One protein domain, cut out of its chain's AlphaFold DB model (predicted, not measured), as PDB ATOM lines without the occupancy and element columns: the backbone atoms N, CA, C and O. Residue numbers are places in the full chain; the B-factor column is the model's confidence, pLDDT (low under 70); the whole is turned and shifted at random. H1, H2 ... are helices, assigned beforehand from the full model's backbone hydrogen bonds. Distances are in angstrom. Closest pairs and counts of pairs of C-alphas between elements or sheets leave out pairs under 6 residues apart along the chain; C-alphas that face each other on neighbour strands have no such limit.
ATOM      1  N   ASP A 159     165.685 171.160 145.396       85.12
ATOM      2  CA  ASP A 159     165.960 169.739 145.582       85.12
ATOM      3  C   ASP A 159     166.592 169.447 146.949       85.12
ATOM      4  O   ASP A 159     166.170 168.528 147.654       85.12
ATOM      5  N   ARG A 160     167.560 170.271 147.365       84.38
ATOM      6  CA  ARG A 160     168.231 170.124 148.664       84.38
ATOM      7  C   ARG A 160     167.317 170.448 149.852       84.38
ATOM      8  O   ARG A 160     167.176 169.564 150.696       84.38
ATOM      9  N   PRO A 161     166.691 171.640 149.952       86.69
ATOM     10  CA  PRO A 161     165.788 171.951 151.061       86.69
ATOM     11  C   PRO A 161     164.704 170.889 151.272       86.69
ATOM     12  O   PRO A 161     164.451 170.480 152.405       86.69
ATOM     13  N   VAL A 162     164.108 170.401 150.179       88.88
ATOM     14  CA  VAL A 162     163.067 169.367 150.231       88.88
ATOM     15  C   VAL A 162     163.642 168.034 150.706       88.88
ATOM     16  O   VAL A 162     163.085 167.433 151.621       88.88
ATOM     17  N   ALA A 163     164.766 167.574 150.147       87.56
ATOM     18  CA  ALA A 163     165.386 166.320 150.576       87.56
ATOM     19  C   ALA A 163     165.775 166.344 152.066       87.56
ATOM     20  O   ALA A 163     165.504 165.390 152.796       87.56
ATOM     21  N   GLU A 164     166.360 167.445 152.540       87.38
ATOM     22  CA  GLU A 164     166.763 167.587 153.939       87.38
ATOM     23  C   GLU A 164     165.572 167.612 154.907       87.38
ATOM     24  O   GLU A 164     165.653 167.016 155.983       87.38
ATOM     25  N   LEU A 165     164.465 168.262 154.535       90.25
ATOM     26  CA  LEU A 165     163.225 168.235 155.314       90.25
ATOM     27  C   LEU A 165     162.713 166.798 155.478       90.25
ATOM     28  O   LEU A 165     162.387 166.380 156.591       90.25
ATOM     29  N   GLN A 166     162.679 166.024 154.388       90.06
ATOM     30  CA  GLN A 166     162.220 164.632 154.426       90.06
ATOM     31  C   GLN A 166     163.127 163.768 155.314       90.06
ATOM     32  O   GLN A 166     162.631 162.980 156.120       90.06
ATOM     33  N   VAL A 167     164.450 163.967 155.251       91.00
ATOM     34  CA  VAL A 167     165.401 163.306 156.160       91.00
ATOM     35  C   VAL A 167     165.129 163.687 157.615       91.00
ATOM     36  O   VAL A 167     165.074 162.807 158.472       91.00
ATOM     37  N   ARG A 168     164.938 164.979 157.920       90.56
ATOM     38  CA  ARG A 168     164.655 165.446 159.288       90.56
ATOM     39  C   ARG A 168     163.378 164.825 159.847       90.56
ATOM     40  O   ARG A 168     163.403 164.336 160.978       90.56
ATOM     41  N   ARG A 169     162.299 164.805 159.056       91.44
ATOM     42  CA  ARG A 169     161.024 164.173 159.428       91.44
ATOM     43  C   ARG A 169     161.226 162.688 159.713       91.44
ATOM     44  O   ARG A 169     160.944 162.254 160.825       91.44
ATOM     45  N   PHE A 170     161.842 161.949 158.792       92.31
ATOM     46  CA  PHE A 170     162.115 160.527 158.996       92.31
ATOM     47  C   PHE A 170     163.000 160.254 160.226       92.31
ATOM     48  O   PHE A 170     162.740 159.329 160.986       92.31
ATOM     49  N   MET A 171     164.029 161.066 160.482       91.38
ATOM     50  CA  MET A 171     164.884 160.898 161.666       91.38
ATOM     51  C   MET A 171     164.149 161.204 162.980       91.38
ATOM     52  O   MET A 171     164.437 160.584 164.003       91.38
ATOM     53  N   ALA A 172     163.209 162.154 162.984       90.56
ATOM     54  CA  ALA A 172     162.346 162.402 164.137       90.56
ATOM     55  C   ALA A 172     161.422 161.204 164.407       90.56
ATOM     56  O   ALA A 172     161.317 160.753 165.546       90.56
ATOM     57  N   GLU A 173     160.834 160.651 163.349       89.19
ATOM     58  CA  GLU A 173     160.012 159.441 163.382       89.19
ATOM     59  C   GLU A 173     160.778 158.210 163.888       89.19
ATOM     60  O   GLU A 173     160.279 157.468 164.739       89.19
ATOM     61  N   LEU A 174     162.008 158.029 163.399       89.12
ATOM     62  CA  LEU A 174     162.929 156.967 163.797       89.12
ATOM     63  C   LEU A 174     163.218 157.030 165.303       89.12
ATOM     64  O   LEU A 174     163.081 156.032 166.003       89.12
ATOM     65  N   ARG A 175     163.541 158.222 165.823       87.00
ATOM     66  CA  ARG A 175     163.771 158.440 167.263       87.00
ATOM     67  C   ARG A 175     162.523 158.233 168.118       87.00
ATOM     68  O   ARG A 175     162.648 157.881 169.287       87.00
ATOM     69  N   GLY A 176     161.338 158.447 167.550       84.69
ATOM     70  CA  GLY A 176     160.063 158.151 168.203       84.69
ATOM     71  C   GLY A 176     159.799 156.652 168.384       84.69
ATOM     72  O   GLY A 176     158.924 156.283 169.164       84.69
ATOM     73  N   GLY A 177     160.549 155.784 167.693       80.31
ATOM     74  CA  GLY A 177     160.437 154.329 167.809       80.31
ATOM     75  C   GLY A 177     159.148 153.746 167.222       80.31
ATOM     76  O   GLY A 177     158.798 152.604 167.529       80.31
ATOM     77  N   GLU A 178     158.410 154.498 166.397       76.62
ATOM     78  CA  GLU A 178     157.147 154.001 165.843       76.62
ATOM     79  C   GLU A 178     157.388 153.008 164.694       76.62
ATOM     80  O   GLU A 178     158.177 153.240 163.772       76.62
ATOM     81  N   ARG A 179     156.672 151.881 164.753       82.12
ATOM     82  CA  ARG A 179     156.781 150.739 163.836       82.12
ATOM     83  C   ARG A 179     155.527 150.624 162.958       82.12
ATOM     84  O   ARG A 179     154.454 151.044 163.387       82.12
ATOM     85  N   PRO A 180     155.616 149.978 161.780       84.00
ATOM     86  CA  PRO A 180     156.802 149.339 161.201       84.00
ATOM     87  C   PRO A 180     157.666 150.328 160.396       84.00
ATOM     88  O   PRO A 180     157.187 150.997 159.479       84.00
ATOM     89  N   LEU A 181     158.956 150.406 160.735       84.81
ATOM     90  CA  LEU A 181     159.893 151.406 160.209       84.81
ATOM     91  C   LEU A 181     160.096 151.283 158.694       84.81
ATOM     92  O   LEU A 181     160.127 152.284 157.982       84.81
ATOM     93  N   ASN A 182     160.166 150.055 158.182       82.75
ATOM     94  CA  ASN A 182     160.313 149.788 156.754       82.75
ATOM     95  C   ASN A 182     159.145 150.342 155.915       82.75
ATOM     96  O   ASN A 182     159.376 150.902 154.847       82.75
ATOM     97  N   LEU A 183     157.891 150.234 156.376       84.62
ATOM     98  CA  LEU A 183     156.745 150.788 155.639       84.62
ATOM     99  C   LEU A 183     156.770 152.318 155.612       84.62
ATOM    100  O   LEU A 183     156.379 152.917 154.613       84.62
ATOM    101  N   ARG A 184     157.258 152.943 156.684       86.31
ATOM    102  CA  ARG A 184     157.399 154.399 156.767       86.31
ATOM    103  C   ARG A 184     158.518 154.894 155.867       86.31
ATOM    104  O   ARG A 184     158.293 155.777 155.050       86.31
ATOM    105  N   LEU A 185     159.687 154.258 155.913       88.19
ATOM    106  CA  LEU A 185     160.783 154.585 155.005       88.19
ATOM    107  C   LEU A 185     160.374 154.398 153.533       88.19
ATOM    108  O   LEU A 185     160.656 155.258 152.701       88.19
ATOM    109  N   ARG A 186     159.610 153.339 153.218       87.75
ATOM    110  CA  ARG A 186     158.990 153.157 151.890       87.75
ATOM    111  C   ARG A 186     158.103 154.315 151.484       87.75
ATOM    112  O   ARG A 186     158.078 154.643 150.301       87.75
ATOM    113  N   HIS A 187     157.343 154.870 152.425       87.94
ATOM    114  CA  HIS A 187     156.472 155.999 152.148       87.94
ATOM    115  C   HIS A 187     157.302 157.188 151.657       87.94
ATOM    116  O   HIS A 187     157.064 157.632 150.541       87.94
ATOM    117  N   TYR A 188     158.341 157.597 152.393       86.56
ATOM    118  CA  TYR A 188     159.246 158.675 151.971       86.56
ATOM    119  C   TYR A 188     159.894 158.395 150.616       86.56
ATOM    120  O   TYR A 188     159.781 159.184 149.684       86.56
ATOM    121  N   VAL A 189     160.516 157.225 150.474       83.75
ATOM    122  CA  VAL A 189     161.280 156.846 149.279       83.75
ATOM    123  C   VAL A 189     160.423 156.796 148.006       83.75
ATOM    124  O   VAL A 189     160.939 157.009 146.908       83.75
ATOM    125  N   ARG A 190     159.124 156.500 148.130       83.62
ATOM    126  CA  ARG A 190     158.187 156.395 146.999       83.62
ATOM    127  C   ARG A 190     157.333 157.640 146.790       83.62
ATOM    128  O   ARG A 190     156.486 157.632 145.895       83.62
ATOM    129  N   GLN A 191     157.506 158.684 147.596       81.56
ATOM    130  CA  GLN A 191     156.765 159.921 147.391       81.56
ATOM    131  C   GLN A 191     157.122 160.536 146.030       81.56
ATOM    132  O   GLN A 191     158.301 160.578 145.662       81.56
ATOM    133  N   PRO A 192     156.139 161.113 145.313       73.06
ATOM    134  CA  PRO A 192     156.386 161.837 144.066       73.06
ATOM    135  C   PRO A 192     157.433 162.953 144.206       73.06
ATOM    136  O   PRO A 192     158.119 163.306 143.248       73.06
ATOM    137  N   LEU A 193     157.594 163.471 145.421       73.75
ATOM    138  CA  LEU A 193     158.531 164.523 145.796       73.75
ATOM    139  C   LEU A 193     159.998 164.086 145.775       73.75
ATOM    140  O   LEU A 193     160.872 164.942 145.723       73.75
ATOM    141  N   LEU A 194     160.288 162.785 145.789       77.25
ATOM    142  CA  LEU A 194     161.633 162.240 145.583       77.25
ATOM    143  C   LEU A 194     161.767 161.565 144.208       77.25
ATOM    144  O   LEU A 194     162.684 160.779 143.996       77.25
ATOM    145  N   SER A 195     160.874 161.867 143.255       74.69
ATOM    146  CA  SER A 195     160.957 161.299 141.897       74.69
ATOM    147  C   SER A 195     162.136 161.843 141.092       74.69
ATOM    148  O   SER A 195     162.567 161.190 140.144       74.69
ATOM    149  N   SER A 196     162.645 163.035 141.434       77.75
ATOM    150  CA  SER A 196     163.881 163.540 140.827       77.75
ATOM    151  C   SER A 196     165.047 162.650 141.267       77.75
ATOM    152  O   SER A 196     165.204 162.441 142.476       77.75
ATOM    153  N   PRO A 197     165.877 162.152 140.333       78.00
ATOM    154  CA  PRO A 197     167.052 161.367 140.690       78.00
ATOM    155  C   PRO A 197     167.978 162.152 141.625       78.00
ATOM    156  O   PRO A 197     168.488 161.578 142.582       78.00
ATOM    157  N   ASP A 198     168.111 163.464 141.425       78.25
ATOM    158  CA  ASP A 198     168.962 164.322 142.249       78.25
ATOM    159  C   ASP A 198     168.404 164.493 143.669       78.25
ATOM    160  O   ASP A 198     169.138 164.323 144.646       78.25
ATOM    161  N   ARG A 199     167.086 164.714 143.819       83.12
ATOM    162  CA  ARG A 199     166.431 164.733 145.147       83.12
ATOM    163  C   ARG A 199     166.588 163.418 145.872       83.12
ATOM    164  O   ARG A 199     166.846 163.406 147.074       83.12
ATOM    165  N   ARG A 200     166.426 162.312 145.148       84.00
ATOM    166  CA  ARG A 200     166.583 160.988 145.730       84.00
ATOM    167  C   ARG A 200     168.012 160.768 146.216       84.00
ATOM    168  O   ARG A 200     168.201 160.318 147.341       84.00
ATOM    169  N   ALA A 201     168.998 161.149 145.409       79.12
ATOM    170  CA  ALA A 201     170.405 161.071 145.780       79.12
ATOM    171  C   ALA A 201     170.695 161.909 147.040       79.12
ATOM    172  O   ALA A 201     171.352 161.432 147.964       79.12
ATOM    173  N   LEU A 202     170.156 163.133 147.110       80.38
ATOM    174  CA  LEU A 202     170.284 164.024 148.269       80.38
ATOM    175  C   LEU A 202     169.620 163.453 149.531       80.38
ATOM    176  O   LEU A 202     170.194 163.565 150.613       80.38
ATOM    177  N   PHE A 203     168.454 162.815 149.403       87.38
ATOM    178  CA  PHE A 203     167.773 162.153 150.516       87.38
ATOM    179  C   PHE A 203     168.588 160.972 151.054       87.38
ATOM    180  O   PHE A 203     168.865 160.919 152.251       87.38
ATOM    181  N   ASP A 204     169.019 160.056 150.182       84.12
ATOM    182  CA  ASP A 204     169.784 158.856 150.559       84.12
ATOM    183  C   ASP A 204     171.058 159.237 151.328       84.12
ATOM    184  O   ASP A 204     171.396 158.686 152.380       84.12
ATOM    185  N   ALA A 205     171.735 160.249 150.812       79.12
ATOM    186  CA  ALA A 205     172.910 160.848 151.397       79.12
ATOM    187  C   ALA A 205     172.641 161.533 152.750       79.12
ATOM    188  O   ALA A 205     173.325 161.243 153.738       79.12
ATOM    189  N   GLY A 206     171.654 162.428 152.819       83.38
ATOM    190  CA  GLY A 206     171.302 163.120 154.057       83.38
ATOM    191  C   GLY A 206     170.876 162.143 155.154       83.38
ATOM    192  O   GLY A 206     171.254 162.312 156.318       83.38
ATOM    193  N   LEU A 207     170.163 161.077 154.778       88.69
ATOM    194  CA  LEU A 207     169.771 159.994 155.672       88.69
ATOM    195  C   LEU A 207     170.997 159.269 156.226       88.69
ATOM    196  O   LEU A 207     171.128 159.142 157.443       88.69
ATOM    197  N   MET A 208     171.929 158.855 155.363       84.81
ATOM    198  CA  MET A 208     173.167 158.211 155.806       84.81
ATOM    199  C   MET A 208     173.934 159.101 156.793       84.81
ATOM    200  O   MET A 208     174.336 158.641 157.860       84.81
ATOM    201  N   TYR A 209     174.120 160.380 156.461       83.50
ATOM    202  CA  TYR A 209     174.839 161.307 157.333       83.50
ATOM    203  C   TYR A 209     174.146 161.479 158.691       83.50
ATOM    204  O   TYR A 209     174.799 161.463 159.734       83.50
ATOM    205  N   SER A 210     172.817 161.582 158.693       87.62
ATOM    206  CA  SER A 210     172.031 161.743 159.919       87.62
ATOM    207  C   SER A 210     172.097 160.508 160.819       87.62
ATOM    208  O   SER A 210     172.263 160.646 162.028       87.62
ATOM    209  N   LEU A 211     172.057 159.302 160.243       89.75
ATOM    210  CA  LEU A 211     172.261 158.048 160.981       89.75
ATOM    211  C   LEU A 211     173.666 157.965 161.586       89.75
ATOM    212  O   LEU A 211     173.844 157.460 162.695       89.75
ATOM    213  N   PHE A 212     174.681 158.451 160.867       85.56
ATOM    214  CA  PHE A 212     176.061 158.467 161.352       85.56
ATOM    215  C   PHE A 212     176.224 159.390 162.557       85.56
ATOM    216  O   PHE A 212     176.812 158.980 163.557       85.56
ATOM    217  N   LEU A 213     175.664 160.599 162.481       85.69
ATOM    218  CA  LEU A 213     175.733 161.580 163.561       85.69
ATOM    219  C   LEU A 213     174.914 161.203 164.796       85.69
ATOM    220  O   LEU A 213     175.186 161.735 165.871       85.69
ATOM    221  N   ASP A 214     173.922 160.325 164.657       87.62
ATOM    222  CA  ASP A 214     173.049 159.925 165.754       87.62
ATOM    223  C   ASP A 214     173.443 158.534 166.297       87.62
ATOM    224  O   ASP A 214     173.016 157.505 165.759       87.62
ATOM    225  N   PRO A 215     174.272 158.452 167.357       86.12
ATOM    226  CA  PRO A 215     174.687 157.180 167.946       86.12
ATOM    227  C   PRO A 215     173.571 156.495 168.742       86.12
ATOM    228  O   PRO A 215     173.750 155.344 169.135       86.12
ATOM    229  N   SER A 216     172.448 157.179 169.002       87.56
ATOM    230  CA  SER A 216     171.326 156.613 169.759       87.56
ATOM    231  C   SER A 216     170.513 155.602 168.950       87.56
ATOM    232  O   SER A 216     169.838 154.761 169.539       87.56
ATOM    233  N   ILE A 217     170.617 155.649 167.616       88.31
ATOM    234  CA  ILE A 217     169.928 154.720 166.720       88.31
ATOM    235  C   ILE A 217     170.481 153.313 166.910       88.31
ATOM    236  O   ILE A 217     171.687 153.071 166.748       88.31
ATOM    237  N   ASP A 218     169.577 152.393 167.240       87.19
ATOM    238  CA  ASP A 218     169.931 151.022 167.541       87.19
ATOM    239  C   ASP A 218     170.312 150.226 166.280       87.19
ATOM    240  O   ASP A 218     170.141 150.632 165.126       87.19
ATOM    241  N   ARG A 219     170.884 149.047 166.511       85.81
ATOM    242  CA  ARG A 219     171.345 148.176 165.432       85.81
ATOM    243  C   ARG A 219     170.198 147.609 164.587       85.81
ATOM    244  O   ARG A 219     170.409 147.344 163.403       85.81
ATOM    245  N   LEU A 220     169.037 147.352 165.186       85.00
ATOM    246  CA  LEU A 220     167.895 146.763 164.491       85.00
ATOM    247  C   LEU A 220     167.307 147.772 163.500       85.00
ATOM    248  O   LEU A 220     167.059 147.422 162.350       85.00
ATOM    249  N   ASP A 221     167.197 149.027 163.918       88.06
ATOM    250  CA  ASP A 221     166.780 150.157 163.098       88.06
ATOM    251  C   ASP A 221     167.732 150.397 161.936       88.06
ATOM    252  O   ASP A 221     167.293 150.499 160.792       88.06
ATOM    253  N   LEU A 222     169.045 150.388 162.190       87.94
ATOM    254  CA  LEU A 222     170.036 150.457 161.115       87.94
ATOM    255  C   LEU A 222     169.868 149.306 160.117       87.94
ATOM    256  O   LEU A 222     169.941 149.525 158.911       87.94
ATOM    257  N   HIS A 223     169.615 148.086 160.593       85.69
ATOM    258  CA  HIS A 223     169.417 146.934 159.719       85.69
ATOM    259  C   HIS A 223     168.141 147.055 158.871       85.69
ATOM    260  O   HIS A 223     168.169 146.749 157.680       85.69
ATOM    261  N   GLU A 224     167.032 147.513 159.456       86.50
ATOM    262  CA  GLU A 224     165.775 147.740 158.734       86.50
ATOM    263  C   GLU A 224     165.905 148.855 157.693       86.50
ATOM    264  O   GLU A 224     165.477 148.672 156.553       86.50
ATOM    265  N   VAL A 225     166.557 149.969 158.045       88.62
ATOM    266  CA  VAL A 225     166.840 151.052 157.094       88.62
ATOM    267  C   VAL A 225     167.713 150.541 155.955       88.62
ATOM    268  O   VAL A 225     167.387 150.749 154.791       88.62
ATOM    269  N   PHE A 226     168.795 149.822 156.259       86.50
ATOM    270  CA  PHE A 226     169.711 149.327 155.233       86.50
ATOM    271  C   PHE A 226     169.016 148.353 154.278       86.50
ATOM    272  O   PHE A 226     169.177 148.454 153.062       86.50
ATOM    273  N   ALA A 227     168.216 147.435 154.821       84.06
ATOM    274  CA  ALA A 227     167.450 146.489 154.025       84.06
ATOM    275  C   ALA A 227     166.475 147.201 153.078       84.06
ATOM    276  O   ALA A 227     166.375 146.826 151.911       84.06
ATOM    277  N   GLU A 228     165.788 148.240 153.557       87.06
ATOM    278  CA  GLU A 228     164.810 148.967 152.751       87.06
ATOM    279  C   GLU A 228     165.455 149.866 151.691       87.06
ATOM    280  O   GLU A 228     164.967 149.946 150.566       87.06
ATOM    281  N   MET A 229     166.591 150.487 152.009       83.56
ATOM    282  CA  MET A 229     167.341 151.311 151.059       83.56
ATOM    283  C   MET A 229     168.121 150.482 150.023       83.56
ATOM    284  O   MET A 229     168.731 151.049 149.118       83.56
ATOM    285  N   GLY A 230     168.139 149.147 150.142       77.94
ATOM    286  CA  GLY A 230     168.967 148.275 149.297       77.94
ATOM    287  C   GLY A 230     170.469 148.429 149.564       77.94
ATOM    288  O   GLY A 230     171.309 148.101 148.727       77.94
ATOM    289  N   TRP A 231     170.809 148.950 150.736       81.69
ATOM    290  CA  TRP A 231     172.151 149.272 151.181       81.69
ATOM    291  C   TRP A 231     172.849 148.026 151.724       81.69
ATOM    292  O   TRP A 231     172.379 147.370 152.658       81.69
ATOM    293  N   SER A 232     173.994 147.668 151.141       68.94
ATOM    294  CA  SER A 232     174.645 146.410 151.494       68.94
ATOM    295  C   SER A 232     175.500 146.537 152.755       68.94
ATOM    296  O   SER A 232     176.541 147.194 152.769       68.94
ATOM    297  N   ILE A 233     175.113 145.804 153.802       58.62
ATOM    298  CA  ILE A 233     175.926 145.638 155.019       58.62
ATOM    299  C   ILE A 233     177.212 144.837 154.718       58.62
ATOM    300  O   ILE A 233     178.229 145.029 155.376       58.62
ATOM    301  N   HIS A 234     177.194 143.955 153.711       52.19
ATOM    302  CA  HIS A 234     178.266 142.980 153.445       52.19
ATOM    303  C   HIS A 234     179.046 143.242 152.139       52.19
ATOM    304  O   HIS A 234     180.012 142.536 151.862       52.19
ATOM    305  N   GLY A 235     178.645 144.231 151.331       53.97
ATOM    306  CA  GLY A 235     179.215 144.532 150.010       53.97
ATOM    307  C   GLY A 235     179.630 145.996 149.834       53.97
ATOM    308  O   GLY A 235     179.435 146.817 150.724       53.97
ATOM    309  N   CYS A 236     180.225 146.327 148.681       48.06
ATOM    310  CA  CYS A 236     180.729 147.675 148.376       48.06
ATOM    311  C   CYS A 236     179.635 148.697 148.049       48.06
ATOM    312  O   CYS A 236     179.917 149.881 148.157       48.06
ATOM    313  N   ILE A 237     178.419 148.241 147.724       52.16
ATOM    314  CA  ILE A 237     177.296 149.104 147.342       52.16
ATOM    315  C   ILE A 237     176.837 149.886 148.574       52.16
ATOM    316  O   ILE A 237     176.038 149.411 149.388       52.16
ATOM    317  N   GLY A 238     177.424 151.065 148.722       52.78
ATOM    318  CA  GLY A 238     176.965 152.128 149.594       52.78
ATOM    319  C   GLY A 238     176.430 153.283 148.756       52.78
ATOM    320  O   GLY A 238     176.595 153.297 147.536       52.78
ATOM    321  N   PRO A 239     175.833 154.295 149.391       51.97
ATOM    322  CA  PRO A 239     175.311 155.451 148.677       51.97
ATOM    323  C   PRO A 239     176.377 156.201 147.870       51.97
ATOM    324  O   PRO A 239     176.019 156.850 146.907       51.97
ATOM    325  N   ALA A 240     177.676 156.045 148.152       48.56
ATOM    326  CA  ALA A 240     178.748 156.595 147.313       48.56
ATOM    327  C   ALA A 240     178.697 156.135 145.836       48.56
ATOM    328  O   ALA A 240     179.108 156.902 144.971       48.56
ATOM    329  N   ASP A 241     178.154 154.945 145.551       49.97
ATOM    330  CA  ASP A 241     177.912 154.448 144.185       49.97
ATOM    331  C   ASP A 241     176.550 154.914 143.614       49.97
ATOM    332  O   ASP A 241     176.294 154.778 142.421       49.97
ATOM    333  N   LEU A 242     175.662 155.451 144.466       48.03
ATOM    334  CA  LEU A 242     174.319 155.951 144.128       48.03
ATOM    335  C   LEU A 242     174.298 157.462 143.830       48.03
ATOM    336  O   LEU A 242     173.254 158.003 143.471       48.03
ATOM    337  N   LEU A 243     175.429 158.154 143.994       48.75
ATOM    338  CA  LEU A 243     175.543 159.598 143.799       48.75
ATOM    339  C   LEU A 243     176.222 159.916 142.468       48.75
ATOM    340  O   LEU A 243     177.369 159.542 142.243       48.75
ATOM    341  N   SER A 244     175.536 160.685 141.622       41.41
ATOM    342  CA  SER A 244     176.034 161.094 140.302       41.41
ATOM    343  C   SER A 244     177.313 161.951 140.352       41.41
ATOM    344  O   SER A 244     178.051 161.992 139.372       41.41
ATOM    345  N   ASP A 245     177.602 162.622 141.478       48.97
ATOM    346  CA  ASP A 245     178.812 163.440 141.670       48.97
ATOM    347  C   ASP A 245     179.387 163.310 143.104       48.97
ATOM    348  O   ASP A 245     178.933 163.970 144.031       48.97
ATOM    349  N   PRO A 246     180.444 162.524 143.342       44.69
ATOM    350  CA  PRO A 246     181.053 162.384 144.670       44.69
ATOM    351  C   PRO A 246     181.582 163.699 145.286       44.69
ATOM    352  O   PRO A 246     181.802 163.767 146.499       44.69
ATOM    353  N   ALA A 247     181.800 164.753 144.484       45.62
ATOM    354  CA  ALA A 247     182.357 166.024 144.946       45.62
ATOM    355  C   ALA A 247     181.357 166.876 145.743       45.62
ATOM    356  O   ALA A 247     181.775 167.744 146.515       45.62
ATOM    357  N   TRP A 248     180.049 166.640 145.594       51.59
ATOM    358  CA  TRP A 248     179.045 167.364 146.370       51.59
ATOM    359  C   TRP A 248     179.052 166.934 147.845       51.59
ATOM    360  O   TRP A 248     178.953 167.781 148.734       51.59
ATOM    361  N   TRP A 249     179.263 165.639 148.118       50.59
ATOM    362  CA  TRP A 249     179.335 165.081 149.474       50.59
ATOM    363  C   TRP A 249     180.492 165.695 150.281       50.59
ATOM    364  O   TRP A 249     180.348 166.042 151.453       50.59
ATOM    365  N   GLY A 250     181.644 165.881 149.628       48.00
ATOM    366  CA  GLY A 250     182.877 166.372 150.247       48.00
ATOM    367  C   GLY A 250     182.907 167.862 150.602       48.00
ATOM    368  O   GLY A 250     183.806 168.265 151.331       48.00
ATOM    369  N   ARG A 251     181.970 168.692 150.117       53.66
ATOM    370  CA  ARG A 251     181.942 170.135 150.441       53.66
ATOM    371  C   ARG A 251     181.047 170.477 151.629       53.66
ATOM    372  O   ARG A 251     181.429 171.312 152.441       53.66
ATOM    373  N   ASP A 252     179.905 169.806 151.754       52.25
ATOM    374  CA  ASP A 252     178.876 170.177 152.736       52.25
ATOM    375  C   ASP A 252     178.832 169.237 153.956       52.25
ATOM    376  O   ASP A 252     178.535 169.674 155.069       52.25
ATOM    377  N   TYR A 253     179.205 167.964 153.774       54.00
ATOM    378  CA  TYR A 253     179.145 166.925 154.813       54.00
ATOM    379  C   TYR A 253     180.523 166.487 155.333       54.00
ATOM    380  O   TYR A 253     180.610 165.741 156.309       54.00
ATOM    381  N   ALA A 254     181.615 166.998 154.754       52.72
ATOM    382  CA  ALA A 254     182.974 166.814 155.266       52.72
ATOM    383  C   ALA A 254     183.258 167.734 156.468       52.72
ATOM    384  O   ALA A 254     184.172 168.557 156.455       52.72
ATOM    385  N   LYS A 255     182.469 167.619 157.537       52.16
ATOM    386  CA  LYS A 255     182.807 168.239 158.823       52.16
ATOM    387  C   LYS A 255     183.587 167.234 159.670       52.16
ATOM    388  O   LYS A 255     183.205 166.076 159.792       52.16
ATOM    389  N   GLY A 256     184.712 167.676 160.233       55.41
ATOM    390  CA  GLY A 256     185.534 166.855 161.131       55.41
ATOM    391  C   GLY A 256     186.458 165.832 160.455       55.41
ATOM    392  O   GLY A 256     186.920 164.920 161.125       55.41
ATOM    393  N   GLY A 257     186.746 165.959 159.152       61.28
ATOM    394  CA  GLY A 257     187.716 165.093 158.457       61.28
ATOM    395  C   GLY A 257     187.180 163.726 158.017       61.28
ATOM    396  O   GLY A 257     187.950 162.881 157.558       61.28
ATOM    397  N   HIS A 258     185.870 163.498 158.122       62.66
ATOM    398  CA  HIS A 258     185.228 162.291 157.611       62.66
ATOM    399  C   HIS A 258     184.828 162.456 156.138       62.66
ATOM    400  O   HIS A 258     184.344 163.507 155.726       62.66
ATOM    401  N   ASN A 259     185.025 161.405 155.342       69.06
ATOM    402  CA  ASN A 259     184.565 161.315 153.959       69.06
ATOM    403  C   ASN A 259     183.451 160.259 153.860       69.06
ATOM    404  O   ASN A 259     183.150 159.567 154.834       69.06
ATOM    405  N   SER A 260     182.820 160.130 152.692       66.12
ATOM    406  CA  SER A 260     181.737 159.157 152.463       66.12
ATOM    407  C   SER A 260     182.140 157.735 152.847       66.12
ATOM    408  O   SER A 260     181.377 157.034 153.504       66.12
ATOM    409  N   ASN A 261     183.367 157.335 152.513       71.12
ATOM    410  CA  ASN A 261     183.886 156.006 152.818       71.12
ATOM    411  C   ASN A 261     184.046 155.768 154.324       71.12
ATOM    412  O   ASN A 261     183.703 154.687 154.802       71.12
ATOM    413  N   SER A 262     184.543 156.752 155.081       74.31
ATOM    414  CA  SER A 262     184.717 156.595 156.527       74.31
ATOM    415  C   SER A 262     183.377 156.591 157.261       74.31
ATOM    416  O   SER A 262     183.156 155.706 158.087       74.31
ATOM    417  N   ILE A 263     182.449 157.475 156.887       77.50
ATOM    418  CA  ILE A 263     181.067 157.493 157.399       77.50
ATOM    419  C   ILE A 263     180.385 156.143 157.156       77.50
ATOM    420  O   ILE A 263     179.829 155.536 158.074       77.50
ATOM    421  N   TRP A 264     180.484 155.640 155.927       76.06
ATOM    422  CA  TRP A 264     179.893 154.369 155.535       76.06
ATOM    423  C   TRP A 264     180.503 153.177 156.277       76.06
ATOM    424  O   TRP A 264     179.785 152.280 156.722       76.06
ATOM    425  N   SER A 265     181.828 153.174 156.459       76.62
ATOM    426  CA  SER A 265     182.522 152.123 157.204       76.62
ATOM    427  C   SER A 265     182.068 152.039 158.664       76.62
ATOM    428  O   SER A 265     181.809 150.941 159.152       76.62
ATOM    429  N   GLU A 266     181.888 153.182 159.328       81.31
ATOM    430  CA  GLU A 266     181.436 153.247 160.719       81.31
ATOM    431  C   GLU A 266     179.991 152.759 160.856       81.31
ATOM    432  O   GLU A 266     179.681 151.909 161.691       81.31
ATOM    433  N   LEU A 267     179.104 153.236 159.980       83.25
ATOM    434  CA  LEU A 267     177.717 152.783 159.956       83.25
ATOM    435  C   LEU A 267     177.601 151.283 159.708       83.25
ATOM    436  O   LEU A 267     176.778 150.626 160.340       83.25
ATOM    437  N   ARG A 268     178.450 150.719 158.844       81.19
ATOM    438  CA  ARG A 268     178.493 149.274 158.624       81.19
ATOM    439  C   ARG A 268     178.895 148.524 159.888       81.19
ATOM    440  O   ARG A 268     178.264 147.520 160.198       81.19
ATOM    441  N   VAL A 269     179.903 149.001 160.623       82.44
ATOM    442  CA  VAL A 269     180.312 148.398 161.904       82.44
ATOM    443  C   VAL A 269     179.170 148.452 162.920       82.44
ATOM    444  O   VAL A 269     178.904 147.456 163.595       82.44
ATOM    445  N   ARG A 270     178.451 149.578 162.993       86.19
ATOM    446  CA  ARG A 270     177.281 149.750 163.870       86.19
ATOM    447  C   ARG A 270     176.115 148.835 163.475       86.19
ATOM    448  O   ARG A 270     175.527 148.184 164.338       86.19
ATOM    449  N   ALA A 271     175.811 148.743 162.180       79.31
ATOM    450  CA  ALA A 271     174.761 147.882 161.635       79.31
ATOM    451  C   ALA A 271     175.122 146.385 161.738       79.31
ATOM    452  O   ALA A 271     174.252 145.524 161.922       79.31
ATOM    453  N   GLY A 272     176.413 146.044 161.693       71.81
ATOM    454  CA  GLY A 272     176.886 144.680 161.865       71.81
ATOM    455  C   GLY A 272     178.351 144.558 162.271       71.81
ATOM    456  O   GLY A 272     179.241 144.963 161.535       71.81
TER     457      GLY A 272
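AT A GLANCE: This is residues 159 to 272 of the 330 residues of the protein "J domain-containing protein" of Pseudomonas nicosulfuronedens (UniProt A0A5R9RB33). H3 runs through the middle of a rounded helix cluster: H1 crosses it, H2 and H4 lie side by side, and H6 bridges ends of H3 and H4. Short H5 lies to one side, after the loop of residues 230 to 245. The 114 printed residues include six named helices, H1 to H6, and no named strand: all helix, part aligned, part crossed, compact, radius of gyration of the C-alphas 13.1 A, spans 35 by 32 by 24 A.

HOW THE PARTS SIT: H3, residues 197 to 213, touches H1, residues 159 to 175, at a steep tilt of 40 degrees, the same way; their closest C-alphas, Ala 163 and Phe 203, are 4.8 A apart. H2, residues 181 to 190, forms a hairpin with H1 and touches H4, residues 219 to 229; the closest C-alphas of H2 and H4, Asn 182 and Glu 228, are 6.1 A apart. H6, residues 260 to 271, touches H3 with residues 263 to 267 alone. H5, residues 246 to 252, touches no helix; 0 of 3 O i to N i+4 and 1 of 4 O i to N i+3 pairs are within hydrogen-bond range, while H1, H2, H3, H4 and H6 have every O i to N i+4 pair within range.

IN THESE COORDINATES: H1 and H3 each span 24.5 A. C-alpha 159 is at (165.960, 169.739, 145.582), C-alpha 271 at (174.761, 147.882, 161.635).

THE WHOLE: The printed part has no cut; H4 to H5 is a long link. Residues 232 to 260 have pLDDT under 70.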